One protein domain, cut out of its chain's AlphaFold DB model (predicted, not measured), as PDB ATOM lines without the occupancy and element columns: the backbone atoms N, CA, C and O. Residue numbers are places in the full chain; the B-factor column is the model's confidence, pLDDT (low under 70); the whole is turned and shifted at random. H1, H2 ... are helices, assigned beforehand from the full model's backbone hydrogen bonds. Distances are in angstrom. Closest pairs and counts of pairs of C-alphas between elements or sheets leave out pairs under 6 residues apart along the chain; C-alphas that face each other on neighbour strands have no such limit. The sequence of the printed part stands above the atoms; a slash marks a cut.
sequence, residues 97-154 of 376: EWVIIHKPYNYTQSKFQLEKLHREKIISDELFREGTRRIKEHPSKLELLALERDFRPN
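This is residues 97 to 154 of the 376 residues of an uncharacterized protein of viral metagenome (UniProt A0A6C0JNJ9). Three short helices run nearly along one axis, alternating in direction, with their centres at the corners of a triangle. H1 and H2 lie side by side as a helical hairpin, H3 folds back along H2 at a wider spacing, and the opening stretch before H1, around Ile 101, runs along the open side of the triangle, across from H2. The printed part has 58 residues, with H1, H2 and H3 in that order and no named strand, and its class is all helix. It is compact, with a radius of gyration of the C-alphas of 10.2 A, and spans 29 by 19 by 17 A, only just elongated.

Start at C-alpha 97, at (-3.025, -32.156, 38.437), and go along to C-alpha 107 at (-0.662, -48.213, 37.502), where H1 begins. H1 holds residues 107 to 119 and is 18.2 A long. H2 holds residues 125 to 134 and is 14.2 A long. H3 holds residues 141 to 150, is 14.3 A long and ends at C-alpha 150, at (12.143, -38.899, 40.310).

Look first at the hairpin of H1 and H2, which touch; their closest C-alphas, of His 118 and Phe 128, are 6.3 A apart. They run opposite ways at a shallow tilt of 11 degrees. Next, H2 and H3 are close but not clearly touching, and their closest C-alphas, of Arg 134 and Leu 147, are 7.4 A apart. They run opposite ways at a shallow tilt of 12 degrees. H1 and H3 are apart. In H1, H2 and H3 every O i to N i+4 pair is within hydrogen-bond range.

The two C-alphas farthest apart, of Glu 120 and Lys 141, are 29.3 A apart, while those of the first and last printed residues, Glu 97 and Asn 154, are 7.5 A apart. The printed part has no cut. The link from H1 to H2 is tight, with 5 residues, and that from H2 to H3 is short, with 6. In the B-factor column the mean pLDDT of the printed part is 96.6, and no printed residue is under 70.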
ATOM      1  N   GLU A  97      -2.672 -31.586  39.735       96.69
ATOM      2  CA  GLU A  97      -3.025 -32.156  38.437       96.69
ATOM      3  C   GLU A  97      -1.809 -32.638  37.639       96.69
ATOM      4  O   GLU A  97      -1.989 -33.208  36.566       96.69
ATOM      5  N   TRP A  98      -0.584 -32.388  38.111       97.56
ATOM      6  CA  TRP A  98       0.666 -32.848  37.504       97.56
ATOM      7  C   TRP A  98       1.331 -33.988  38.291       97.56
ATOM      8  O   TRP A  98       2.432 -34.415  37.939       97.56
ATOM      9  N   VAL A  99       0.708 -34.503  39.352       97.38
ATOM     10  CA  VAL A  99       1.226 -35.655  40.105       97.38
ATOM     11  C   VAL A  99       1.110 -36.916  39.253       97.38
ATOM     12  O   VAL A  99       0.013 -37.382  38.979       97.38
ATOM     13  N   ILE A 100       2.244 -37.488  38.835       97.88
ATOM     14  CA  ILE A 100       2.254 -38.706  38.007       97.88
ATOM     15  C   ILE A 100       1.964 -39.942  38.865       97.88
ATOM     16  O   ILE A 100       1.088 -40.735  38.535       97.88
ATOM     17  N   ILE A 101       2.692 -40.115  39.970       97.44
ATOM     18  CA  ILE A 101       2.608 -41.323  40.799       97.44
ATOM     19  C   ILE A 101       1.521 -41.147  41.859       97.44
ATOM     20  O   ILE A 101       1.707 -40.420  42.834       97.44
ATOM     21  N   HIS A 102       0.382 -41.809  41.654       94.38
ATOM     22  CA  HIS A 102      -0.783 -41.710  42.538       94.38
ATOM     23  C   HIS A 102      -0.608 -42.550  43.811       94.38
ATOM     24  O   HIS A 102       0.063 -43.581  43.784       94.38
ATOM     25  N   LYS A 103      -1.219 -42.120  44.926       91.44
ATOM     26  CA  LYS A 103      -1.195 -42.824  46.222       91.44
ATOM     27  C   LYS A 103      -2.623 -43.156  46.692       91.44
ATOM     28  O   LYS A 103      -3.438 -42.238  46.746       91.44
ATOM     29  N   PRO A 104      -2.927 -44.409  47.091       94.56
ATOM     30  CA  PRO A 104      -2.094 -45.609  46.935       94.56
ATOM     31  C   PRO A 104      -1.741 -45.870  45.461       94.56
ATOM     32  O   PRO A 104      -2.437 -45.384  44.570       94.56
ATOM     33  N   TYR A 105      -0.643 -46.596  45.210       96.69
ATOM     34  CA  TYR A 105      -0.135 -46.795  43.849       96.69
ATOM     35  C   TYR A 105      -1.202 -47.374  42.918       96.69
ATOM     36  O   TYR A 105      -1.779 -48.424  43.193       96.69
ATOM     37  N   ASN A 106      -1.426 -46.689  41.797       97.88
ATOM     38  CA  ASN A 106      -2.360 -47.098  40.758       97.88
ATOM     39  C   ASN A 106      -1.674 -46.991  39.392       97.88
ATOM     40  O   ASN A 106      -1.427 -45.887  38.900       97.88
ATOM     41  N   TYR A 107      -1.360 -48.140  38.788       98.06
ATOM     42  CA  TYR A 107      -0.662 -48.213  37.502       98.06
ATOM     43  C   TYR A 107      -1.440 -47.524  36.380       98.06
ATOM     44  O   TYR A 107      -0.886 -46.665  35.696       98.06
ATOM     45  N   THR A 108      -2.727 -47.845  36.224       98.25
ATOM     46  CA  THR A 108      -3.572 -47.295  35.156       98.25
ATOM     47  C   THR A 108      -3.662 -45.775  35.246       98.25
ATOM     48  O   THR A 108      -3.446 -45.094  34.246       98.25
ATOM     49  N   GLN A 109      -3.908 -45.230  36.441       98.12
ATOM     50  CA  GLN A 109      -3.957 -43.782  36.658       98.12
ATOM     51  C   GLN A 109      -2.592 -43.127  36.437       98.12
ATOM     52  O   GLN A 109      -2.515 -42.115  35.749       98.12
ATOM     53  N   SER A 110      -1.512 -43.715  36.959       98.19
ATOM     54  CA  SER A 110      -0.171 -43.133  36.831       98.19
ATOM     55  C   SER A 110       0.314 -43.121  35.381       98.19
ATOM     56  O   SER A 110       0.892 -42.135  34.924       98.19
ATOM     57  N   LYS A 111       0.031 -44.187  34.625       98.31
ATOM     58  CA  LYS A 111       0.345 -44.273  33.197       98.31
ATOM     59  C   LYS A 111      -0.503 -43.310  32.370       98.31
ATOM     60  O   LYS A 111       0.051 -42.558  31.573       98.31
ATOM     61  N   PHE A 112      -1.816 -43.276  32.605       98.50
ATOM     62  CA  PHE A 112      -2.705 -42.313  31.953       98.50
ATOM     63  C   PHE A 112      -2.240 -40.876  32.202       98.50
ATOM     64  O   PHE A 112      -2.172 -40.070  31.277       98.50
ATOM     65  N   GLN A 113      -1.872 -40.563  33.443       98.56
ATOM     66  CA  GLN A 113      -1.398 -39.243  33.816       98.56
ATOM     67  C   GLN A 113      -0.062 -38.898  33.148       98.56
ATOM     68  O   GLN A 113       0.089 -37.788  32.643       98.56
ATOM     69  N   LEU A 114       0.887 -39.837  33.079       98.50
ATOM     70  CA  LEU A 114       2.140 -39.660  32.339       98.50
ATOM     71  C   LEU A 114       1.872 -39.314  30.858       98.50
ATOM     72  O   LEU A 114       2.408 -38.332  30.346       98.50
ATOM     73  N   GLU A 115       1.018 -40.093  30.186       98.56
ATOM     74  CA  GLU A 115       0.633 -39.875  28.784       98.56
ATOM     75  C   GLU A 115      -0.108 -38.548  28.588       98.56
ATOM     76  O   GLU A 115       0.127 -37.834  27.612       98.56
ATOM     77  N   LYS A 116      -1.000 -38.194  29.520       98.50
ATOM     78  CA  LYS A 116      -1.721 -36.921  29.514       98.50
ATOM     79  C   LYS A 116      -0.752 -35.743  29.574       98.50
ATOM     80  O   LYS A 116      -0.796 -34.894  28.687       98.50
ATOM     81  N   LEU A 117       0.149 -35.716  30.558       98.44
ATOM     82  CA  LEU A 117       1.111 -34.622  30.721       98.44
ATOM     83  C   LEU A 117       2.065 -34.504  29.528       98.44
ATOM     84  O   LEU A 117       2.464 -33.396  29.175       98.44
ATOM     85  N   HIS A 118       2.425 -35.622  28.893       98.50
ATOM     86  CA  HIS A 118       3.241 -35.608  27.677       98.50
ATOM     87  C   HIS A 118       2.486 -35.006  26.490       98.50
ATOM     88  O   HIS A 118       2.992 -34.099  25.832       98.50
ATOM     89  N   ARG A 119       1.237 -35.430  26.267       98.25
ATOM     90  CA  ARG A 119       0.361 -34.890  25.214       98.25
ATOM     91  C   ARG A 119       0.117 -33.388  25.378       98.25
ATOM     92  O   ARG A 119       0.080 -32.656  24.392       98.25
ATOM     93  N   GLU A 120      -0.014 -32.937  26.622       97.62
ATOM     94  CA  GLU A 120      -0.160 -31.526  27.009       97.62
ATOM     95  C   GLU A 120       1.177 -30.758  27.001       97.62
ATOM     96  O   GLU A 120       1.200 -29.559  27.270       97.62
ATOM     97  N   LYS A 121       2.290 -31.426  26.661       97.62
ATOM     98  CA  LYS A 121       3.658 -30.880  26.625       97.62
ATOM     99  C   LYS A 121       4.140 -30.303  27.961       97.62
ATOM    100  O   LYS A 121       5.024 -29.451  27.982       97.62
ATOM    101  N   ILE A 122       3.585 -30.777  29.075       97.38
ATOM    102  CA  ILE A 122       4.002 -30.406  30.438       97.38
ATOM    103  C   ILE A 122       5.319 -31.098  30.807       97.38
ATOM    104  O   ILE A 122       6.116 -30.555  31.569       97.38
ATOM    105  N   ILE A 123       5.566 -32.285  30.248       97.81
ATOM    106  CA  ILE A 123       6.806 -33.042  30.441       97.81
ATOM    107  C   ILE A 123       7.535 -33.267  29.116       97.81
ATOM    108  O   ILE A 123       6.914 -33.311  28.055       97.81
ATOM    109  N   SER A 124       8.859 -33.419  29.183       96.81
ATOM    110  CA  SER A 124       9.702 -33.674  28.011       96.81
ATOM    111  C   SER A 124       9.542 -35.102  27.480       96.81
ATOM    112  O   SER A 124       9.166 -36.018  28.216       96.81
ATOM    113  N   ASP A 125       9.911 -35.315  26.213       97.88
ATOM    114  CA  ASP A 125       9.952 -36.654  25.608       97.88
ATOM    115  C   ASP A 125      10.881 -37.605  26.368       97.88
ATOM    116  O   ASP A 125      10.622 -38.801  26.459       97.88
ATOM    117  N   GLU A 126      11.977 -37.083  26.919       97.50
ATOM    118  CA  GLU A 126      12.906 -37.861  27.734       97.50
ATOM    119  C   GLU A 126      12.234 -38.373  29.010       97.50
ATOM    120  O   GLU A 126      12.278 -39.576  29.277       97.50
ATOM    121  N   LEU A 127      11.545 -37.492  29.749       96.69
ATOM    122  CA  LEU A 127      10.816 -37.890  30.952       96.69
ATOM    123  C   LEU A 127       9.692 -38.876  30.610       96.69
ATOM    124  O   LEU A 127       9.486 -39.846  31.336       96.69
ATOM    125  N   PHE A 128       8.990 -38.667  29.495       98.19
ATOM    126  CA  PHE A 128       7.938 -39.573  29.037       98.19
ATOM    127  C   PHE A 128       8.473 -40.972  28.699       98.19
ATOM    128  O   PHE A 128       7.926 -41.973  29.172       98.19
ATOM    129  N   ARG A 129       9.564 -41.062  27.924       98.06
ATOM    130  CA  ARG A 129      10.219 -42.343  27.602       98.06
ATOM    131  C   ARG A 129      10.675 -43.065  28.864       98.06
ATOM    132  O   ARG A 129      10.432 -44.262  29.011       98.06
ATOM    133  N   GLU A 130      11.290 -42.335  29.789       97.06
ATOM    134  CA  GLU A 130      11.771 -42.905  31.043       97.06
ATOM    135  C   GLU A 130      10.623 -43.376  31.945       97.06
ATOM    136  O   GLU A 130      10.680 -44.470  32.511       97.06
ATOM    137  N   GLY A 131       9.543 -42.596  32.027       97.00
ATOM    138  CA  GLY A 131       8.330 -42.963  32.756       97.00
ATOM    139  C   GLY A 131       7.670 -44.207  32.176       97.00
ATOM    140  O   GLY A 131       7.346 -45.127  32.918       97.00
ATOM    141  N   THR A 132       7.563 -44.292  30.849       97.56
ATOM    142  CA  THR A 132       6.986 -45.452  30.150       97.56
ATOM    143  C   THR A 132       7.777 -46.730  30.433       97.56
ATOM    144  O   THR A 132       7.200 -47.806  30.564       97.56
ATOM    145  N   ARG A 133       9.103 -46.616  30.568       97.50
ATOM    146  CA  ARG A 133       9.998 -47.732  30.894       97.50
ATOM    147  C   ARG A 133       9.898 -48.178  32.357       97.50
ATOM    148  O   ARG A 133      10.054 -49.364  32.647       97.50
ATOM    149  N   ARG A 134       9.708 -47.236  33.286       97.44
ATOM    150  CA  ARG A 134       9.813 -47.481  34.736       97.44
ATOM    151  C   ARG A 134       8.480 -47.695  35.445       97.44
ATOM    152  O   ARG A 134       8.463 -48.395  36.454       97.44
ATOM    153  N   ILE A 135       7.385 -47.116  34.956       97.69
ATOM    154  CA  ILE A 135       6.045 -47.303  35.525       97.69
ATOM    155  C   ILE A 135       5.526 -48.680  35.097       97.69
ATOM    156  O   ILE A 135       5.253 -48.919  33.923       97.69
ATOM    157  N   LYS A 136       5.399 -49.590  36.064       97.56
ATOM    158  CA  LYS A 136       4.996 -50.992  35.865       97.56
ATOM    159  C   LYS A 136       3.726 -51.302  36.647       97.56
ATOM    160  O   LYS A 136       3.417 -50.610  37.609       97.56
ATOM    161  N   GLU A 137       3.009 -52.355  36.279       97.75
ATOM    162  CA  GLU A 137       1.787 -52.751  36.992       97.75
ATOM    163  C   GLU A 137       2.067 -53.184  38.439       97.75
ATOM    164  O   GLU A 137       1.363 -52.789  39.367       97.75
ATOM    165  N   HIS A 138       3.172 -53.904  38.637       97.50
ATOM    166  CA  HIS A 138       3.611 -54.404  39.936       97.50
ATOM    167  C   HIS A 138       5.053 -53.960  40.218       97.50
ATOM    168  O   HIS A 138       5.975 -54.772  40.111       97.50
ATOM    169  N   PRO A 139       5.290 -52.668  40.517       96.88
ATOM    170  CA  PRO A 139       6.623 -52.217  40.870       96.88
ATOM    171  C   PRO A 139       7.008 -52.821  42.221       96.88
ATOM    172  O   PRO A 139       6.205 -52.880  43.155       96.88
ATOM    173  N   SER A 140       8.263 -53.229  42.353       95.50
ATOM    174  CA  SER A 140       8.845 -53.478  43.667       95.50
ATOM    175  C   SER A 140       8.763 -52.213  44.531       95.50
ATOM    176  O   SER A 140       8.686 -51.088  44.030       95.50
ATOM    177  N   LYS A 141       8.851 -52.373  45.856       93.25
ATOM    178  CA  LYS A 141       8.893 -51.230  46.785       93.25
ATOM    179  C   LYS A 141       9.996 -50.228  46.421       93.25
ATOM    180  O   LYS A 141       9.792 -49.024  46.536       93.25
ATOM    181  N   LEU A 142      11.150 -50.726  45.973       93.25
ATOM    182  CA  LEU A 142      12.267 -49.895  45.533       93.25
ATOM    183  C   LEU A 142      11.912 -49.084  44.289       93.25
ATOM    184  O   LEU A 142      12.131 -47.877  44.264       93.25
ATOM    185  N   GLU A 143      11.346 -49.735  43.274       94.94
ATOM    186  CA  GLU A 143      10.925 -49.062  42.047       94.94
ATOM    187  C   GLU A 143       9.870 -47.995  42.338       94.94
ATOM    188  O   GLU A 143       9.981 -46.890  41.817       94.94
ATOM    189  N   LEU A 144       8.903 -48.280  43.215       95.25
ATOM    190  CA  LEU A 144       7.877 -47.313  43.597       95.25
ATOM    191  C   LEU A 144       8.475 -46.080  44.292       95.25
ATOM    192  O   LEU A 144       8.193 -44.955  43.887       95.25
ATOM    193  N   LEU A 145       9.355 -46.271  45.279       93.56
ATOM    194  CA  LEU A 145      10.041 -45.159  45.950       93.56
ATOM    195  C   LEU A 145      10.898 -44.341  44.972       93.56
ATOM    196  O   LEU A 145      10.928 -43.110  45.046       93.56
ATOM    197  N   ALA A 146      11.569 -45.009  44.030       93.50
ATOM    198  CA  ALA A 146      12.338 -44.348  42.983       93.50
ATOM    199  C   ALA A 146      11.434 -43.515  42.058       93.50
ATOM    200  O   ALA A 146      11.770 -42.382  41.723       93.50
ATOM    201  N   LEU A 147      10.278 -44.058  41.664       95.00
ATOM    202  CA  LEU A 147       9.292 -43.369  40.833       95.00
ATOM    203  C   LEU A 147       8.756 -42.110  41.527       95.00
ATOM    204  O   LEU A 147       8.792 -41.028  40.947       95.00
ATOM    205  N   GLU A 148       8.325 -42.221  42.785       92.94
ATOM    206  CA  GLU A 148       7.833 -41.080  43.571       92.94
ATOM    207  C   GLU A 148       8.892 -39.987  43.745       92.94
ATOM    208  O   GLU A 148       8.579 -38.795  43.815       92.94
ATOM    209  N   ARG A 149      10.167 -40.383  43.830       90.75
ATOM    210  CA  ARG A 149      11.268 -39.442  43.988       90.75
ATOM    211  C   ARG A 149      11.570 -38.688  42.698       90.75
ATOM    212  O   ARG A 149      11.805 -37.479  42.777       90.75
ATOM    213  N   ASP A 150      11.598 -39.396  41.574       92.94
ATOM    214  CA  ASP A 150      12.143 -38.899  40.310       92.94
ATOM    215  C   ASP A 150      11.074 -38.202  39.444       92.94
ATOM    216  O   ASP A 150      11.381 -37.242  38.742       92.94
ATOM    217  N   PHE A 151       9.803 -38.614  39.533       95.00
ATOM    218  CA  PHE A 151       8.708 -38.095  38.700       95.00
ATOM    219  C   PHE A 151       7.872 -37.044  39.434       95.00
ATOM    220  O   PHE A 151       6.716 -37.272  39.788       95.00
ATOM    221  N   ARG A 152       8.470 -35.865  39.650       94.75
ATOM    222  CA  ARG A 152       7.839 -34.738  40.365       94.75
ATOM    223  C   ARG A 152       7.726 -33.448  39.540       94.75
ATOM    224  O   ARG A 152       8.191 -32.400  39.997       94.75
ATOM    225  N   PRO A 153       7.110 -33.476  38.338       96.12
ATOM    226  CA  PRO A 153       6.883 -32.252  37.563       96.12
ATOM    227  C   PRO A 153       5.906 -31.298  38.267       96.12
ATOM    228  O   PRO A 153       5.907 -30.106  37.988       96.12
ATOM    229  N   ASN A 154       5.115 -31.805  39.217       96.50
ATOM    230  CA  ASN A 154       4.203 -31.023  40.040       96.50
ATOM    231  C   ASN A 154       4.897 -29.992  40.940       96.50
ATOM    232  O   ASN A 154       4.241 -29.038  41.339       96.50
TER     233      ASN A 154